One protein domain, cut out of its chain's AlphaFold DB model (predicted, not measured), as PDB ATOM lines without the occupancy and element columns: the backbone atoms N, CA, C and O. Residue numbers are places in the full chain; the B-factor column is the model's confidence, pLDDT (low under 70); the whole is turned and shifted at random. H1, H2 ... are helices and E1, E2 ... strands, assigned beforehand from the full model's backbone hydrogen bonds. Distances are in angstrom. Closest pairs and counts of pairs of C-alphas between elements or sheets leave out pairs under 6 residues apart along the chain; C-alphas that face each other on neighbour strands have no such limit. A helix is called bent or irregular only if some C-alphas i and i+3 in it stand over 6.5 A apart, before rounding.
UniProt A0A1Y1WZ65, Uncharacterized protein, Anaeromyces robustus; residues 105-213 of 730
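This is residues 105 to 213 of the 730 residues of an uncharacterized protein of Anaeromyces robustus (UniProt A0A1Y1WZ65). A five-stranded antiparallel sheet forms the middle layer, with helices H1 and H3 packed over one face and H2 over the other. H2 meets the sheet with its later residues, 157 to 165, and its beginning at Pro 151 and the tail after H3 at Asn 211 mark the far ends of the whole. The printed part has 109 residues, with three named helices and five named strands in the order H1 E1 E2 H2 E3 E4 E5 H3; the sheet runs E2 E1 E3 E4 E5. The class is mixed, helices and strands. The whole is compact, with a radius of gyration of the C-alphas of 13.4 A and spans of 42 by 29 by 25 A.

In the sheet, E1 is residues 126 to 133, 20.9 A long, from C-alpha 126 at (21.097, -32.896, -28.010). E2 is residues 136 to 141, 17.0 A; E3 is 171 to 176, 16.1 A; E4 is 180 to 184, 13.0 A; E5 is 187 to 190, 10.0 A. H1 is residues 108 to 119, 18.1 A, beginning at (12.397, -31.042, -50.341). H2 is residues 151 to 165, 20.7 A. H3 is residues 195 to 206, 16.9 A, ending at (15.275, -24.132, -43.787). H1 and H3 are only just irregular: C-alphas 108 and 111 are 6.6 A apart, and C-alphas 201 and 204 are 6.9 A apart.

E1 and E3 are antiparallel at 175 degrees, with N 130 and O 173 within hydrogen-bond range at 2.9 A. E1 and E2 form a hairpin, with N 138 and O 131 at 2.8 A. E3, E4 and E5 form a meander, each strand the antiparallel neighbour of the one before; N 172 and O 183 are 2.8 A apart, and N 182 and O 189 2.8 A. E2, H2 and E3 form a split strand-helix-strand unit, with E1 between its two strands, and its crossover is left-handed. The sheet and helices make three layers, with helices on both faces. H1 runs along the strands at a height over the sheet of 9.3 A; its closest C-alphas to E1 are those of Tyr 114 and Cys 131, 6.5 A. H3, on the same face, has a height of 9.6 A and lies over E4. H1 and H3 touch through residues 202 to 206 of H3, closest at the C-alphas of Ala 113 and Leu 205, 5.3 A, at a steep tilt of 58 degrees, opposite ways. H2, on the opposite face, has a height of 10.4 A and runs slantwise to the strands, at 38 degrees to E3 on the local plane; it is apart from H1 and H3. O i to N i+4 pairs are within hydrogen-bond range in 7 of 8 for H1, 9 of 11 for H2 and 5 of 8 for H3.

The C-alphas farthest apart are those of Pro 151 and Asn 211, 42.7 A. The printed part has no cut, and no link is long. Mean pLDDT of the printed part is 74.2; 38 residues are under 70, among them residues 143 to 167.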
ATOM      1  N   ILE A 105       7.987 -24.366 -44.935       83.31
ATOM      2  CA  ILE A 105       9.173 -25.145 -45.277       83.31
ATOM      3  C   ILE A 105       8.817 -26.096 -46.420       83.31
ATOM      4  O   ILE A 105       8.093 -27.070 -46.205       83.31
ATOM      5  N   PRO A 106       9.362 -25.881 -47.629       84.00
ATOM      6  CA  PRO A 106       9.265 -26.850 -48.709       84.00
ATOM      7  C   PRO A 106       9.745 -28.240 -48.274       84.00
ATOM      8  O   PRO A 106      10.876 -28.391 -47.809       84.00
ATOM      9  N   TYR A 107       8.934 -29.273 -48.509       80.25
ATOM     10  CA  TYR A 107       9.246 -30.650 -48.095       80.25
ATOM     11  C   TYR A 107      10.634 -31.136 -48.571       80.25
ATOM     12  O   TYR A 107      11.331 -31.850 -47.851       80.25
ATOM     13  N   LYS A 108      11.086 -30.693 -49.757       83.44
ATOM     14  CA  LYS A 108      12.397 -31.042 -50.341       83.44
ATOM     15  C   LYS A 108      13.576 -30.632 -49.455       83.44
ATOM     16  O   LYS A 108      14.619 -31.278 -49.494       83.44
ATOM     17  N   LEU A 109      13.399 -29.592 -48.641       86.12
ATOM     18  CA  LEU A 109      14.432 -29.080 -47.748       86.12
ATOM     19  C   LEU A 109      14.575 -29.910 -46.475       86.12
ATOM     20  O   LEU A 109      15.618 -29.839 -45.844       86.12
ATOM     21  N   PHE A 110      13.591 -30.727 -46.087       86.38
ATOM     22  CA  PHE A 110      13.649 -31.466 -44.819       86.38
ATOM     23  C   PHE A 110      14.832 -32.432 -44.756       86.38
ATOM     24  O   PHE A 110      15.526 -32.506 -43.741       86.38
ATOM     25  N   LYS A 111      15.095 -33.153 -45.850       86.06
ATOM     26  CA  LYS A 111      16.209 -34.104 -45.922       86.06
ATOM     27  C   LYS A 111      17.561 -33.395 -45.876       86.06
ATOM     28  O   LYS A 111      18.462 -33.824 -45.157       86.06
ATOM     29  N   GLU A 112      17.697 -32.306 -46.628       87.94
ATOM     30  CA  GLU A 112      18.910 -31.487 -46.635       87.94
ATOM     31  C   GLU A 112      19.146 -30.833 -45.269       87.94
ATOM     32  O   GLU A 112      20.228 -30.969 -44.696       87.94
ATOM     33  N   ALA A 113      18.111 -30.217 -44.698       86.94
ATOM     34  CA  ALA A 113      18.144 -29.599 -43.382       86.94
ATOM     35  C   ALA A 113      18.511 -30.612 -42.295       86.94
ATOM     36  O   ALA A 113      19.361 -30.312 -41.466       86.94
ATOM     37  N   TYR A 114      17.965 -31.833 -42.325       88.81
ATOM     38  CA  TYR A 114      18.355 -32.909 -41.408       88.81
ATOM     39  C   TYR A 114      19.847 -33.255 -41.513       88.81
ATOM     40  O   TYR A 114      20.538 -33.351 -40.496       88.81
ATOM     41  N   HIS A 115      20.370 -33.417 -42.732       87.31
ATOM     42  CA  HIS A 115      21.790 -33.709 -42.930       87.31
ATOM     43  C   HIS A 115      22.691 -32.558 -42.476       87.31
ATOM     44  O   HIS A 115      23.722 -32.809 -41.852       87.31
ATOM     45  N   ASN A 116      22.302 -31.316 -42.752       87.31
ATOM     46  CA  ASN A 116      23.037 -30.137 -42.307       87.31
ATOM     47  C   ASN A 116      22.981 -29.987 -40.783       87.31
ATOM     48  O   ASN A 116      23.996 -29.675 -40.167       87.31
ATOM     49  N   LEU A 117      21.842 -30.298 -40.165       85.88
ATOM     50  CA  LEU A 117      21.655 -30.257 -38.719       85.88
ATOM     51  C   LEU A 117      22.556 -31.271 -38.006       85.88
ATOM     52  O   LEU A 117      23.186 -30.934 -37.016       85.88
ATOM     53  N   ILE A 118      22.704 -32.489 -38.528       84.56
ATOM     54  CA  ILE A 118      23.620 -33.482 -37.931       84.56
ATOM     55  C   ILE A 118      25.092 -33.106 -38.113       84.56
ATOM     56  O   ILE A 118      25.922 -33.456 -37.279       84.56
ATOM     57  N   LYS A 119      25.426 -32.419 -39.209       83.12
ATOM     58  CA  LYS A 119      26.796 -31.967 -39.485       83.12
ATOM     59  C   LYS A 119      27.195 -30.741 -38.674       83.12
ATOM     60  O   LYS A 119      28.389 -30.527 -38.468       83.12
ATOM     61  N   GLN A 120      26.236 -29.916 -38.258       74.56
ATOM     62  CA  GLN A 120      26.528 -28.816 -37.354       74.56
ATOM     63  C   GLN A 120      27.081 -29.392 -36.043       74.56
ATOM     64  O   GLN A 120      26.598 -30.399 -35.531       74.56
ATOM     65  N   ASN A 121      28.119 -28.757 -35.502       58.09
ATOM     66  CA  ASN A 121      28.699 -29.128 -34.215       58.09
ATOM     67  C   ASN A 121      27.767 -28.620 -33.100       58.09
ATOM     68  O   ASN A 121      28.042 -27.615 -32.444       58.09
ATOM     69  N   ILE A 122      26.578 -29.218 -33.007       61.38
ATOM     70  CA  ILE A 122      25.494 -28.720 -32.166       61.38
ATOM     71  C   ILE A 122      25.732 -29.150 -30.710       61.38
ATOM     72  O   ILE A 122      26.150 -30.272 -30.441       61.38
ATOM     73  N   SER A 123      25.466 -28.208 -29.797       56.38
ATOM     74  CA  SER A 123      25.464 -28.287 -28.327       56.38
ATOM     75  C   SER A 123      25.349 -29.693 -27.711       56.38
ATOM     76  O   SER A 123      24.530 -30.511 -28.118       56.38
ATOM     77  N   GLU A 124      26.059 -29.925 -26.603       58.72
ATOM     78  CA  GLU A 124      25.965 -31.152 -25.792       58.72
ATOM     79  C   GLU A 124      24.540 -31.454 -25.264       58.72
ATOM     80  O   GLU A 124      24.298 -32.518 -24.702       58.72
ATOM     81  N   MET A 125      23.572 -30.542 -25.436       63.12
ATOM     82  CA  MET A 125      22.176 -30.704 -25.008       63.12
ATOM     83  C   MET A 125      21.313 -31.619 -25.897       63.12
ATOM     84  O   MET A 125      20.162 -31.894 -25.536       63.12
ATOM     85  N   PHE A 126      21.832 -32.084 -27.037       74.94
ATOM     86  CA  PHE A 126      21.097 -32.896 -28.010       74.94
ATOM     87  C   PHE A 126      21.105 -34.365 -27.608       74.94
ATOM     88  O   PHE A 126      22.152 -34.967 -27.392       74.94
ATOM     89  N   GLN A 127      19.919 -34.965 -27.538       76.38
ATOM     90  CA  GLN A 127      19.786 -36.397 -27.278       76.38
ATOM     91  C   GLN A 127      19.723 -37.165 -28.601       76.38
ATOM     92  O   GLN A 127      20.561 -38.028 -28.876       76.38
ATOM     93  N   TYR A 128      18.747 -36.825 -29.445       81.75
ATOM     94  CA  TYR A 128      18.551 -37.441 -30.754       81.75
ATOM     95  C   TYR A 128      17.746 -36.543 -31.695       81.75
ATOM     96  O   TYR A 128      16.994 -35.671 -31.259       81.75
ATOM     97  N   VAL A 129      17.881 -36.796 -32.994       86.31
ATOM     98  CA  VAL A 129      17.089 -36.161 -34.051       86.31
ATOM     99  C   VAL A 129      16.496 -37.242 -34.940       86.31
ATOM    100  O   VAL A 129      17.174 -38.194 -35.330       86.31
ATOM    101  N   ILE A 130      15.213 -37.099 -35.251       87.25
ATOM    102  CA  ILE A 130      14.478 -37.971 -36.161       87.25
ATOM    103  C   ILE A 130      13.922 -37.102 -37.273       87.25
ATOM    104  O   ILE A 130      13.315 -36.072 -37.008       87.25
ATOM    105  N   CYS A 131      14.095 -37.538 -38.509       87.38
ATOM    106  CA  CYS A 131      13.477 -36.918 -39.666       87.38
ATOM    107  C   CYS A 131      12.619 -37.963 -40.370       87.38
ATOM    108  O   CYS A 131      13.040 -39.107 -40.556       87.38
ATOM    109  N   PHE A 132      11.400 -37.581 -40.717       86.25
ATOM    110  CA  PHE A 132      10.495 -38.384 -41.512       86.25
ATOM    111  C   PHE A 132      10.118 -37.579 -42.746       86.25
ATOM    112  O   PHE A 132       9.564 -36.488 -42.618       86.25
ATOM    113  N   THR A 133      10.461 -38.096 -43.922       83.25
ATOM    114  CA  THR A 133      10.171 -37.450 -45.205       83.25
ATOM    115  C   THR A 133       9.788 -38.501 -46.224       83.25
ATOM    116  O   THR A 133      10.514 -39.485 -46.364       83.25
ATOM    117  N   GLU A 134       8.690 -38.295 -46.948       78.19
ATOM    118  CA  GLU A 134       8.266 -39.180 -48.050       78.19
ATOM    119  C   GLU A 134       8.163 -40.667 -47.640       78.19
ATOM    120  O   GLU A 134       8.510 -41.572 -48.394       78.19
ATOM    121  N   GLY A 135       7.731 -40.948 -46.406       73.06
ATOM    122  CA  GLY A 135       7.624 -42.322 -45.896       73.06
ATOM    123  C   GLY A 135       8.942 -42.940 -45.411       73.06
ATOM    124  O   GLY A 135       8.932 -44.036 -44.846       73.06
ATOM    125  N   ILE A 136      10.072 -42.250 -45.579       74.69
ATOM    126  CA  ILE A 136      11.395 -42.713 -45.157       74.69
ATOM    127  C   ILE A 136      11.759 -42.076 -43.818       74.69
ATOM    128  O   ILE A 136      11.638 -40.867 -43.615       74.69
ATOM    129  N   LYS A 137      12.243 -42.911 -42.895       83.06
ATOM    130  CA  LYS A 137      12.669 -42.495 -41.560       83.06
ATOM    131  C   LYS A 137      14.189 -42.455 -41.451       83.06
ATOM    132  O   LYS A 137      14.856 -43.477 -41.599       83.06
ATOM    133  N   TYR A 138      14.709 -41.299 -41.060       83.19
ATOM    134  CA  TYR A 138      16.096 -41.086 -40.669       83.19
ATOM    135  C   TYR A 138      16.184 -40.844 -39.158       83.19
ATOM    136  O   TYR A 138      15.328 -40.182 -38.572       83.19
ATOM    137  N   GLN A 139      17.207 -41.402 -38.510       84.50
ATOM    138  CA  GLN A 139      17.445 -41.213 -37.078       84.50
ATOM    139  C   GLN A 139      18.937 -41.047 -36.796       84.50
ATOM    140  O   GLN A 139      19.761 -41.795 -37.325       84.50
ATOM    141  N   HIS A 140      19.270 -40.089 -35.939       83.81
ATOM    142  CA  HIS A 140      20.624 -39.862 -35.462       83.81
ATOM    143  C   HIS A 140      20.620 -39.658 -33.948       83.81
ATOM    144  O   HIS A 140      19.833 -38.878 -33.413       83.81
ATOM    145  N   PHE A 141      21.508 -40.375 -33.263       79.25
ATOM    146  CA  PHE A 141      21.676 -40.312 -31.815       79.25
ATOM    147  C   PHE A 141      23.008 -39.638 -31.511       79.25
ATOM    148  O   PHE A 141      24.056 -40.187 -31.852       79.25
ATOM    149  N   PHE A 142      22.943 -38.476 -30.863       74.31
ATOM    150  CA  PHE A 142      24.126 -37.728 -30.428       74.31
ATOM    151  C   PHE A 142      24.706 -38.304 -29.129       74.31
ATOM    152  O   PHE A 142      25.899 -38.180 -28.874       74.31
ATOM    153  N   ASN A 143      23.878 -38.994 -28.335       65.62
ATOM    154  CA  ASN A 143      24.300 -39.725 -27.144       65.62
ATOM    155  C   ASN A 143      24.164 -41.246 -27.364       65.62
ATOM    156  O   ASN A 143      23.083 -41.748 -27.686       65.62
ATOM    157  N   GLU A 144      25.267 -41.981 -27.175       59.75
ATOM    158  CA  GLU A 144      25.347 -43.436 -27.386       59.75
ATOM    159  C   GLU A 144      24.419 -44.245 -26.471       59.75
ATOM    160  O   GLU A 144      23.959 -45.315 -26.863       59.75
ATOM    161  N   TYR A 145      24.025 -43.694 -25.321       56.56
ATOM    162  CA  TYR A 145      23.065 -44.315 -24.405       56.56
ATOM    163  C   TYR A 145      21.698 -44.577 -25.061       56.56
ATOM    164  O   TYR A 145      21.014 -45.544 -24.740       56.56
ATOM    165  N   PHE A 146      21.297 -43.752 -26.035       56.44
ATOM    166  CA  PHE A 146      20.059 -43.983 -26.786       56.44
ATOM    167  C   PHE A 146      20.222 -45.001 -27.927       56.44
ATOM    168  O   PHE A 146      19.214 -45.498 -28.435       56.44
ATOM    169  N   LYS A 147      21.464 -45.332 -28.325       57.97
ATOM    170  CA  LYS A 147      21.757 -46.436 -29.257       57.97
ATOM    171  C   LYS A 147      21.696 -47.782 -28.528       57.97
ATOM    172  O   LYS A 147      21.113 -48.732 -29.052       57.97
ATOM    173  N   GLU A 148      22.250 -47.851 -27.317       45.31
ATOM    174  CA  GLU A 148      22.345 -49.076 -26.514       45.31
ATOM    175  C   GLU A 148      21.097 -49.295 -25.636       45.31
ATOM    176  O   GLU A 148      21.052 -49.018 -24.447       45.31
ATOM    177  N   THR A 149      20.045 -49.814 -26.271       48.78
ATOM    178  CA  THR A 149      18.988 -50.676 -25.698       48.78
ATOM    179  C   THR A 149      18.669 -50.597 -24.193       48.78
ATOM    180  O   THR A 149      19.141 -51.411 -23.403       48.78
ATOM    181  N   TYR A 150      17.627 -49.824 -23.872       42.62
ATOM    182  CA  TYR A 150      16.698 -50.116 -22.776       42.62
ATOM    183  C   TYR A 150      15.232 -50.039 -23.273       42.62
ATOM    184  O   TYR A 150      14.907 -49.259 -24.179       42.62
ATOM    185  N   PRO A 151      14.306 -50.866 -22.739       45.75
ATOM    186  CA  PRO A 151      12.900 -50.873 -23.161       45.75
ATOM    187  C   PRO A 151      12.183 -49.537 -22.930       45.75
ATOM    188  O   PRO A 151      11.308 -49.166 -23.712       45.75
ATOM    189  N   TYR A 152      12.556 -48.811 -21.876       41.88
ATOM    190  CA  TYR A 152      11.924 -47.557 -21.472       41.88
ATOM    191  C   TYR A 152      12.202 -46.417 -22.469       41.88
ATOM    192  O   TYR A 152      11.305 -45.667 -22.842       41.88
ATOM    193  N   GLU A 153      13.409 -46.360 -23.010       53.72
ATOM    194  CA  GLU A 153      13.898 -45.366 -23.956       53.72
ATOM    195  C   GLU A 153      13.272 -45.613 -25.330       53.72
ATOM    196  O   GLU A 153      12.832 -44.674 -25.994       53.72
ATOM    197  N   LYS A 154      13.083 -46.885 -25.714       59.81
ATOM    198  CA  LYS A 154      12.262 -47.250 -26.883       59.81
ATOM    199  C   LYS A 154      10.801 -46.824 -26.715       59.81
ATOM    200  O   LYS A 154      10.172 -46.442 -27.701       59.81
ATOM    201  N   VAL A 155      10.246 -46.880 -25.501       59.09
ATOM    202  CA  VAL A 155       8.888 -46.388 -25.207       59.09
ATOM    203  C   VAL A 155       8.827 -44.860 -25.290       59.09
ATOM    204  O   VAL A 155       7.889 -44.341 -25.894       59.09
ATOM    205  N   LEU A 156       9.833 -44.145 -24.775       60.75
ATOM    206  CA  LEU A 156       9.930 -42.685 -24.878       60.75
ATOM    207  C   LEU A 156      10.004 -42.226 -26.337       60.75
ATOM    208  O   LEU A 156       9.187 -41.411 -26.756       60.75
ATOM    209  N   ILE A 157      10.901 -42.818 -27.128       67.31
ATOM    210  CA  ILE A 157      11.048 -42.527 -28.559       67.31
ATOM    211  C   ILE A 157       9.736 -42.814 -29.306       67.31
ATOM    212  O   ILE A 157       9.281 -41.993 -30.098       67.31
ATOM    213  N   LYS A 158       9.070 -43.945 -29.021       66.62
ATOM    214  CA  LYS A 158       7.743 -44.249 -29.587       66.62
ATOM    215  C   LYS A 158       6.693 -43.210 -29.186       66.62
ATOM    216  O   LYS A 158       5.853 -42.859 -30.007       66.62
ATOM    217  N   SER A 159       6.715 -42.731 -27.943       67.38
ATOM    218  CA  SER A 159       5.759 -41.731 -27.456       67.38
ATOM    219  C   SER A 159       5.975 -40.348 -28.074       67.38
ATOM    220  O   SER A 159       4.997 -39.676 -28.398       67.38
ATOM    221  N   ASP A 160       7.235 -39.958 -28.285       68.31
ATOM    222  CA  ASP A 160       7.603 -38.698 -28.926       68.31
ATOM    223  C   ASP A 160       7.265 -38.751 -30.437       68.31
ATOM    224  O   ASP A 160       6.741 -37.776 -30.968       68.31
ATOM    225  N   MET A 161       7.423 -39.907 -31.107       67.50
ATOM    226  CA  MET A 161       7.060 -40.100 -32.527       67.50
ATOM    227  C   MET A 161       5.553 -40.150 -32.811       67.50
ATOM    228  O   MET A 161       5.137 -39.670 -33.863       67.50
ATOM    229  N   LYS A 162       4.734 -40.725 -31.915       64.50
ATOM    230  CA  LYS A 162       3.285 -40.905 -32.156       64.50
ATOM    231  C   LYS A 162       2.559 -39.595 -32.470       64.50
ATOM    232  O   LYS A 162       1.654 -39.575 -33.290       64.50
ATOM    233  N   LYS A 163       2.964 -38.502 -31.818       63.75
ATOM    234  CA  LYS A 163       2.285 -37.203 -31.918       63.75
ATOM    235  C   LYS A 163       2.361 -36.577 -33.318       63.75
ATOM    236  O   LYS A 163       1.311 -36.213 -33.835       63.75
ATOM    237  N   PRO A 164       3.545 -36.437 -33.942       60.25
ATOM    238  CA  PRO A 164       3.636 -35.909 -35.300       60.25
ATOM    239  C   PRO A 164       3.217 -36.922 -36.372       60.25
ATOM    240  O   PRO A 164       2.608 -36.514 -37.357       60.25
ATOM    241  N   SER A 165       3.474 -38.227 -36.186       60.75
ATOM    242  CA  SER A 165       3.198 -39.242 -37.221       60.75
ATOM    243  C   SER A 165       1.719 -39.409 -37.572       60.75
ATOM    244  O   SER A 165       1.405 -39.877 -38.658       60.75
ATOM    245  N   GLU A 166       0.813 -39.068 -36.652       61.38
ATOM    246  CA  GLU A 166      -0.636 -39.129 -36.887       61.38
ATOM    247  C   GLU A 166      -1.167 -37.905 -37.652       61.38
ATOM    248  O   GLU A 166      -2.269 -37.961 -38.189       61.38
ATOM    249  N   LYS A 167      -0.401 -36.804 -37.706       63.41
ATOM    250  CA  LYS A 167      -0.896 -35.496 -38.159       63.41
ATOM    251  C   LYS A 167      -0.151 -34.921 -39.368       63.41
ATOM    252  O   LYS A 167      -0.767 -34.183 -40.129       63.41
ATOM    253  N   TYR A 168       1.128 -35.257 -39.572       75.31
ATOM    254  CA  TYR A 168       1.954 -34.640 -40.619       75.31
ATOM    255  C   TYR A 168       2.745 -35.668 -41.444       75.31
ATOM    256  O   TYR A 168       3.389 -36.549 -40.864       75.31
ATOM    257  N   PRO A 169       2.755 -35.543 -42.787       76.19
ATOM    258  CA  PRO A 169       3.465 -36.465 -43.674       76.19
ATOM    259  C   PRO A 169       4.987 -36.264 -43.667       76.19
ATOM    260  O   PRO A 169       5.719 -37.215 -43.934       76.19
ATOM    261  N   ASN A 170       5.465 -35.059 -43.334       85.62
ATOM    262  CA  ASN A 170       6.882 -34.713 -43.259       85.62
ATOM    263  C   ASN A 170       7.161 -33.932 -41.965       85.62
ATOM    264  O   ASN A 170       6.461 -32.965 -41.658       85.62
ATOM    265  N   TYR A 171       8.161 -34.356 -41.188       89.88
ATOM    266  CA  TYR A 171       8.554 -33.658 -39.962       89.88
ATOM    267  C   TYR A 171      10.005 -33.936 -39.550       89.88
ATOM    268  O   TYR A 171      10.582 -34.980 -39.862       89.88
ATOM    269  N   ILE A 172      10.585 -33.016 -38.778       89.50
ATOM    270  CA  ILE A 172      11.811 -33.239 -38.005       89.50
ATOM    271  C   ILE A 172      11.468 -33.097 -36.526       89.50
ATOM    272  O   ILE A 172      10.915 -32.091 -36.094       89.50
ATOM    273  N   LEU A 173      11.812 -34.108 -35.738       89.31
ATOM    274  CA  LEU A 173      11.732 -34.079 -34.289       89.31
ATOM    275  C   LEU A 173      13.143 -33.985 -33.724       89.31
ATOM    276  O   LEU A 173      13.983 -34.855 -33.958       89.31
ATOM    277  N   ILE A 174      13.383 -32.938 -32.947       88.25
ATOM    278  CA  ILE A 174      14.643 -32.687 -32.261       88.25
ATOM    279  C   ILE A 174      14.399 -32.859 -30.768       88.25
ATOM    280  O   ILE A 174      13.614 -32.129 -30.156       88.25
ATOM    281  N   LYS A 175      15.090 -33.828 -30.166       85.12
ATOM    282  CA  LYS A 175      15.044 -34.046 -28.728       85.12
ATOM    283  C   LYS A 175      16.193 -33.325 -28.035       85.12
ATOM    284  O   LYS A 175      17.353 -33.721 -28.166       85.12
ATOM    285  N   LEU A 176      15.836 -32.328 -27.230       78.69
ATOM    286  CA  LEU A 176      16.726 -31.688 -26.268       78.69
ATOM    287  C   LEU A 176      16.586 -32.356 -24.893       78.69
ATOM    288  O   LEU A 176      15.578 -32.999 -24.589       78.69
ATOM    289  N   CYS A 177      17.567 -32.153 -24.016       70.06
ATOM    290  CA  CYS A 177      17.525 -32.668 -22.642       70.06
ATOM    291  C   CYS A 177      16.327 -32.157 -21.810       70.06
ATOM    292  O   CYS A 177      15.920 -32.819 -20.855       70.06
ATOM    293  N   HIS A 178      15.753 -31.002 -22.161       67.69
ATOM    294  CA  HIS A 178      14.666 -30.342 -21.425       67.69
ATOM    295  C   HIS A 178      13.413 -30.052 -22.270       67.69
ATOM    296  O   HIS A 178      12.403 -29.610 -21.715       67.69
ATOM    297  N   ASP A 179      13.450 -30.310 -23.581       74.31
ATOM    298  CA  ASP A 179      12.358 -29.982 -24.502       74.31
ATOM    299  C   ASP A 179      12.302 -30.921 -25.722       74.31
ATOM    300  O   ASP A 179      13.224 -31.692 -25.989       74.31
ATOM    301  N   VAL A 180      11.193 -30.873 -26.456       85.12
ATOM    302  CA  VAL A 180      11.014 -31.539 -27.750       85.12
ATOM    303  C   VAL A 180      10.588 -30.482 -28.752       85.12
ATOM    304  O   VAL A 180       9.502 -29.919 -28.613       85.12
ATOM    305  N   ILE A 181      11.425 -30.244 -29.757       87.31
ATOM    306  CA  ILE A 181      11.104 -29.348 -30.866       87.31
ATOM    307  C   ILE A 181      10.582 -30.207 -32.015       87.31
ATOM    308  O   ILE A 181      11.222 -31.184 -32.405       87.31
ATOM    309  N   THR A 182       9.419 -29.855 -32.547       89.19
ATOM    310  CA  THR A 182       8.824 -30.511 -33.716       89.19
ATOM    311  C   THR A 182       8.721 -29.494 -34.836       89.19
ATOM    312  O   THR A 182       8.111 -28.451 -34.650       89.19
ATOM    313  N   ILE A 183       9.316 -29.797 -35.980       89.56
ATOM    314  CA  ILE A 183       9.327 -28.959 -37.177       89.56
ATOM    315  C   ILE A 183       8.493 -29.673 -38.233       89.56
ATOM    316  O   ILE A 183       8.780 -30.827 -38.558       89.56
ATOM    317  N   THR A 184       7.477 -29.003 -38.754       88.44
ATOM    318  CA  THR A 184       6.623 -29.456 -39.856       88.44
ATOM    319  C   THR A 184       6.695 -28.444 -40.997       88.44
ATOM    320  O   THR A 184       7.417 -27.450 -40.910       88.44
ATOM    321  N   GLU A 185       6.003 -28.713 -42.103       85.25
ATOM    322  CA  GLU A 185       5.965 -27.798 -43.255       85.25
ATOM    323  C   GLU A 185       5.373 -26.429 -42.891       85.25
ATOM    324  O   GLU A 185       5.769 -25.419 -43.467       85.25
ATOM    325  N   GLU A 186       4.464 -26.401 -41.912       83.19
ATOM    326  CA  GLU A 186       3.655 -25.229 -41.562       83.19
ATOM    327  C   GLU A 186       4.040 -24.607 -40.215       83.19
ATOM    328  O   GLU A 186       3.790 -23.425 -39.988       83.19
ATOM    329  N   GLU A 187       4.627 -25.379 -39.296       85.56
ATOM    330  CA  GLU A 187       4.904 -24.894 -37.945       85.56
ATOM    331  C   GLU A 187       6.141 -25.516 -37.279       85.56
ATOM    332  O   GLU A 187       6.487 -26.680 -37.483       85.56
ATOM    333  N   ILE A 188       6.782 -24.743 -36.400       84.62
ATOM    334  CA  ILE A 188       7.769 -25.221 -35.426       84.62
ATOM    335  C   ILE A 188       7.160 -25.128 -34.029       84.62
ATOM    336  O   ILE A 188       6.896 -24.034 -33.540       84.62
ATOM    337  N   THR A 189       6.987 -26.258 -33.347       84.19
ATOM    338  CA  THR A 189       6.431 -26.311 -31.987       84.19
ATOM    339  C   THR A 189       7.471 -26.732 -30.954       84.19
ATOM    340  O   THR A 189       8.288 -27.619 -31.199       84.19
ATOM    341  N   PHE A 190       7.453 -26.097 -29.781       80.00
ATOM    342  CA  PHE A 190       8.383 -26.346 -28.670       80.00
ATOM    343  C   PHE A 190       7.745 -25.951 -27.328       80.00
ATOM    344  O   PHE A 190       6.639 -25.416 -27.313       80.00
ATOM    345  N   LYS A 191       8.364 -26.245 -26.174       73.94
ATOM    346  CA  LYS A 191       7.734 -26.007 -24.852       73.94
ATOM    347  C   LYS A 191       8.528 -25.169 -23.868       73.94
ATOM    348  O   LYS A 191       7.977 -24.719 -22.861       73.94
ATOM    349  N   LYS A 192       9.818 -24.984 -24.096       70.19
ATOM    350  CA  LYS A 192      10.696 -24.226 -23.208       70.19
ATOM    351  C   LYS A 192      11.211 -22.995 -23.927       70.19
ATOM    352  O   LYS A 192      11.648 -23.083 -25.065       70.19
ATOM    353  N   LYS A 193      11.169 -21.850 -23.242       64.12
ATOM    354  CA  LYS A 193      11.671 -20.582 -23.783       64.12
ATOM    355  C   LYS A 193      13.143 -20.696 -24.187       64.12
ATOM    356  O   LYS A 193      13.507 -20.192 -25.237       64.12
ATOM    357  N   ASP A 194      13.943 -21.426 -23.414       63.84
ATOM    358  CA  ASP A 194      15.375 -21.631 -23.675       63.84
ATOM    359  C   ASP A 194      15.648 -22.373 -24.999       63.84
ATOM    360  O   ASP A 194      16.721 -22.241 -25.581       63.84
ATOM    361  N   SER A 195      14.659 -23.101 -25.534       74.38
ATOM    362  CA  SER A 195      14.738 -23.727 -26.858       74.38
ATOM    363  C   SER A 195      14.699 -22.707 -28.002       74.38
ATOM    364  O   SER A 195      15.051 -23.046 -29.131       74.38
ATOM    365  N   TYR A 196      14.272 -21.468 -27.739       72.31
ATOM    366  CA  TYR A 196      14.105 -20.436 -28.759       72.31
ATOM    367  C   TYR A 196      15.423 -20.034 -29.420       72.31
ATOM    368  O   TYR A 196      15.506 -20.003 -30.647       72.31
ATOM    369  N   ASP A 197      16.462 -19.781 -28.623       70.31
ATOM    370  CA  ASP A 197      17.765 -19.357 -29.143       70.31
ATOM    371  C   ASP A 197      18.348 -20.408 -30.092       70.31
ATOM    372  O   ASP A 197      18.948 -20.076 -31.115       70.31
ATOM    373  N   PHE A 198      18.105 -21.686 -29.795       76.06
ATOM    374  CA  PHE A 198      18.471 -22.777 -30.686       76.06
ATOM    375  C   PHE A 198      17.635 -22.779 -31.973       76.06
ATOM    376  O   PHE A 198      18.196 -22.912 -33.059       76.06
ATOM    377  N   ILE A 199      16.314 -22.581 -31.884       79.12
ATOM    378  CA  ILE A 199      15.454 -22.481 -33.073       79.12
ATOM    379  C   ILE A 199      15.983 -21.389 -34.013       79.12
ATOM    380  O   ILE A 199      16.173 -21.646 -35.199       79.12
ATOM    381  N   LEU A 200      16.354 -20.220 -33.482       75.81
ATOM    382  CA  LEU A 200      16.943 -19.126 -34.265       75.81
ATOM    383  C   LEU A 200      18.278 -19.470 -34.952       75.81
ATOM    384  O   LEU A 200      18.664 -18.791 -35.912       75.81
ATOM    385  N   GLN A 201      19.011 -20.472 -34.463       77.62
ATOM    386  CA  GLN A 201      20.247 -20.961 -35.083       77.62
ATOM    387  C   GLN A 201      19.974 -21.934 -36.231       77.62
ATOM    388  O   GLN A 201      20.751 -21.964 -37.185       77.62
ATOM    389  N   ILE A 202      18.874 -22.690 -36.171       83.69
ATOM    390  CA  ILE A 202      18.521 -23.668 -37.208       83.69
ATOM    391  C   ILE A 202      17.578 -23.128 -38.280       83.69
ATOM    392  O   ILE A 202      17.531 -23.715 -39.354       83.69
ATOM    393  N   LEU A 203      16.877 -22.010 -38.057       83.62
ATOM    394  CA  LEU A 203      16.028 -21.379 -39.084       83.62
ATOM    395  C   LEU A 203      16.723 -21.200 -40.452       83.62
ATOM    396  O   LEU A 203      16.111 -21.543 -41.467       83.62
ATOM    397  N   PRO A 204      18.002 -20.770 -40.522       85.00
ATOM    398  CA  PRO A 204      18.707 -20.659 -41.798       85.00
ATOM    399  C   PRO A 204      18.850 -21.985 -42.559       85.00
ATOM    400  O   PRO A 204      18.930 -21.959 -43.783       85.00
ATOM    401  N   LEU A 205      18.839 -23.139 -41.872       85.25
ATOM    402  CA  LEU A 205      18.878 -24.467 -42.510       85.25
ATOM    403  C   LEU A 205      17.629 -24.757 -43.346       85.25
ATOM    404  O   LEU A 205      17.663 -25.616 -44.219       85.25
ATOM    405  N   PHE A 206      16.542 -24.039 -43.072       83.81
ATOM    406  CA  PHE A 206      15.275 -24.132 -43.787       83.81
ATOM    407  C   PHE A 206      15.056 -22.945 -44.734       83.81
ATOM    408  O   PHE A 206      13.947 -22.753 -45.220       83.81
ATOM    409  N   HIS A 207      16.095 -22.136 -44.981       82.44
ATOM    410  CA  HIS A 207      16.016 -20.874 -45.726       82.44
ATOM    411  C   HIS A 207      15.019 -19.862 -45.141       82.44
ATOM    412  O   HIS A 207      14.479 -19.024 -45.859       82.44
ATOM    413  N   ILE A 208      14.800 -19.912 -43.825       78.50
ATOM    414  CA  ILE A 208      13.937 -18.967 -43.124       78.50
ATOM    415  C   ILE A 208      14.805 -17.885 -42.483       78.50
ATOM    416  O   ILE A 208      15.747 -18.179 -41.742       78.50
ATOM    417  N   SER A 209      14.489 -16.618 -42.760       69.19
ATOM    418  CA  SER A 209      15.166 -15.495 -42.117       69.19
ATOM    419  C   SER A 209      14.611 -15.267 -40.706       69.19
ATOM    420  O   SER A 209      13.410 -15.393 -40.465       69.19
ATOM    421  N   ARG A 210      15.479 -14.873 -39.766       63.66
ATOM    422  CA  ARG A 210      15.074 -14.533 -38.385       63.66
ATOM    423  C   ARG A 210      14.041 -13.403 -38.323       63.66
ATOM    424  O   ARG A 210      13.274 -13.324 -37.371       63.66
ATOM    425  N   ASN A 211      14.040 -12.536 -39.332       55.19
ATOM    426  CA  ASN A 211      13.197 -11.346 -39.385       55.19
ATOM    427  C   ASN A 211      11.790 -11.630 -39.934       55.19
ATOM    428  O   ASN A 211      10.945 -10.735 -39.898       55.19
ATOM    429  N   ASP A 212      11.550 -12.842 -40.446       53.62
ATOM    430  CA  ASP A 212      10.266 -13.261 -41.021       53.62
ATOM    431  C   ASP A 212       9.470 -14.183 -40.084       53.62
ATOM    432  O   ASP A 212       8.361 -14.600 -40.419       53.62
ATOM    433  N   THR A 213      10.011 -14.503 -38.903       55.38
ATOM    434  CA  THR A 213       9.424 -15.489 -37.987       55.38
ATOM    435  C   THR A 213       8.731 -14.865 -36.784       55.38
ATOM    436  O   THR A 213       9.351 -14.142 -36.004       55.38
TER     437      THR A 213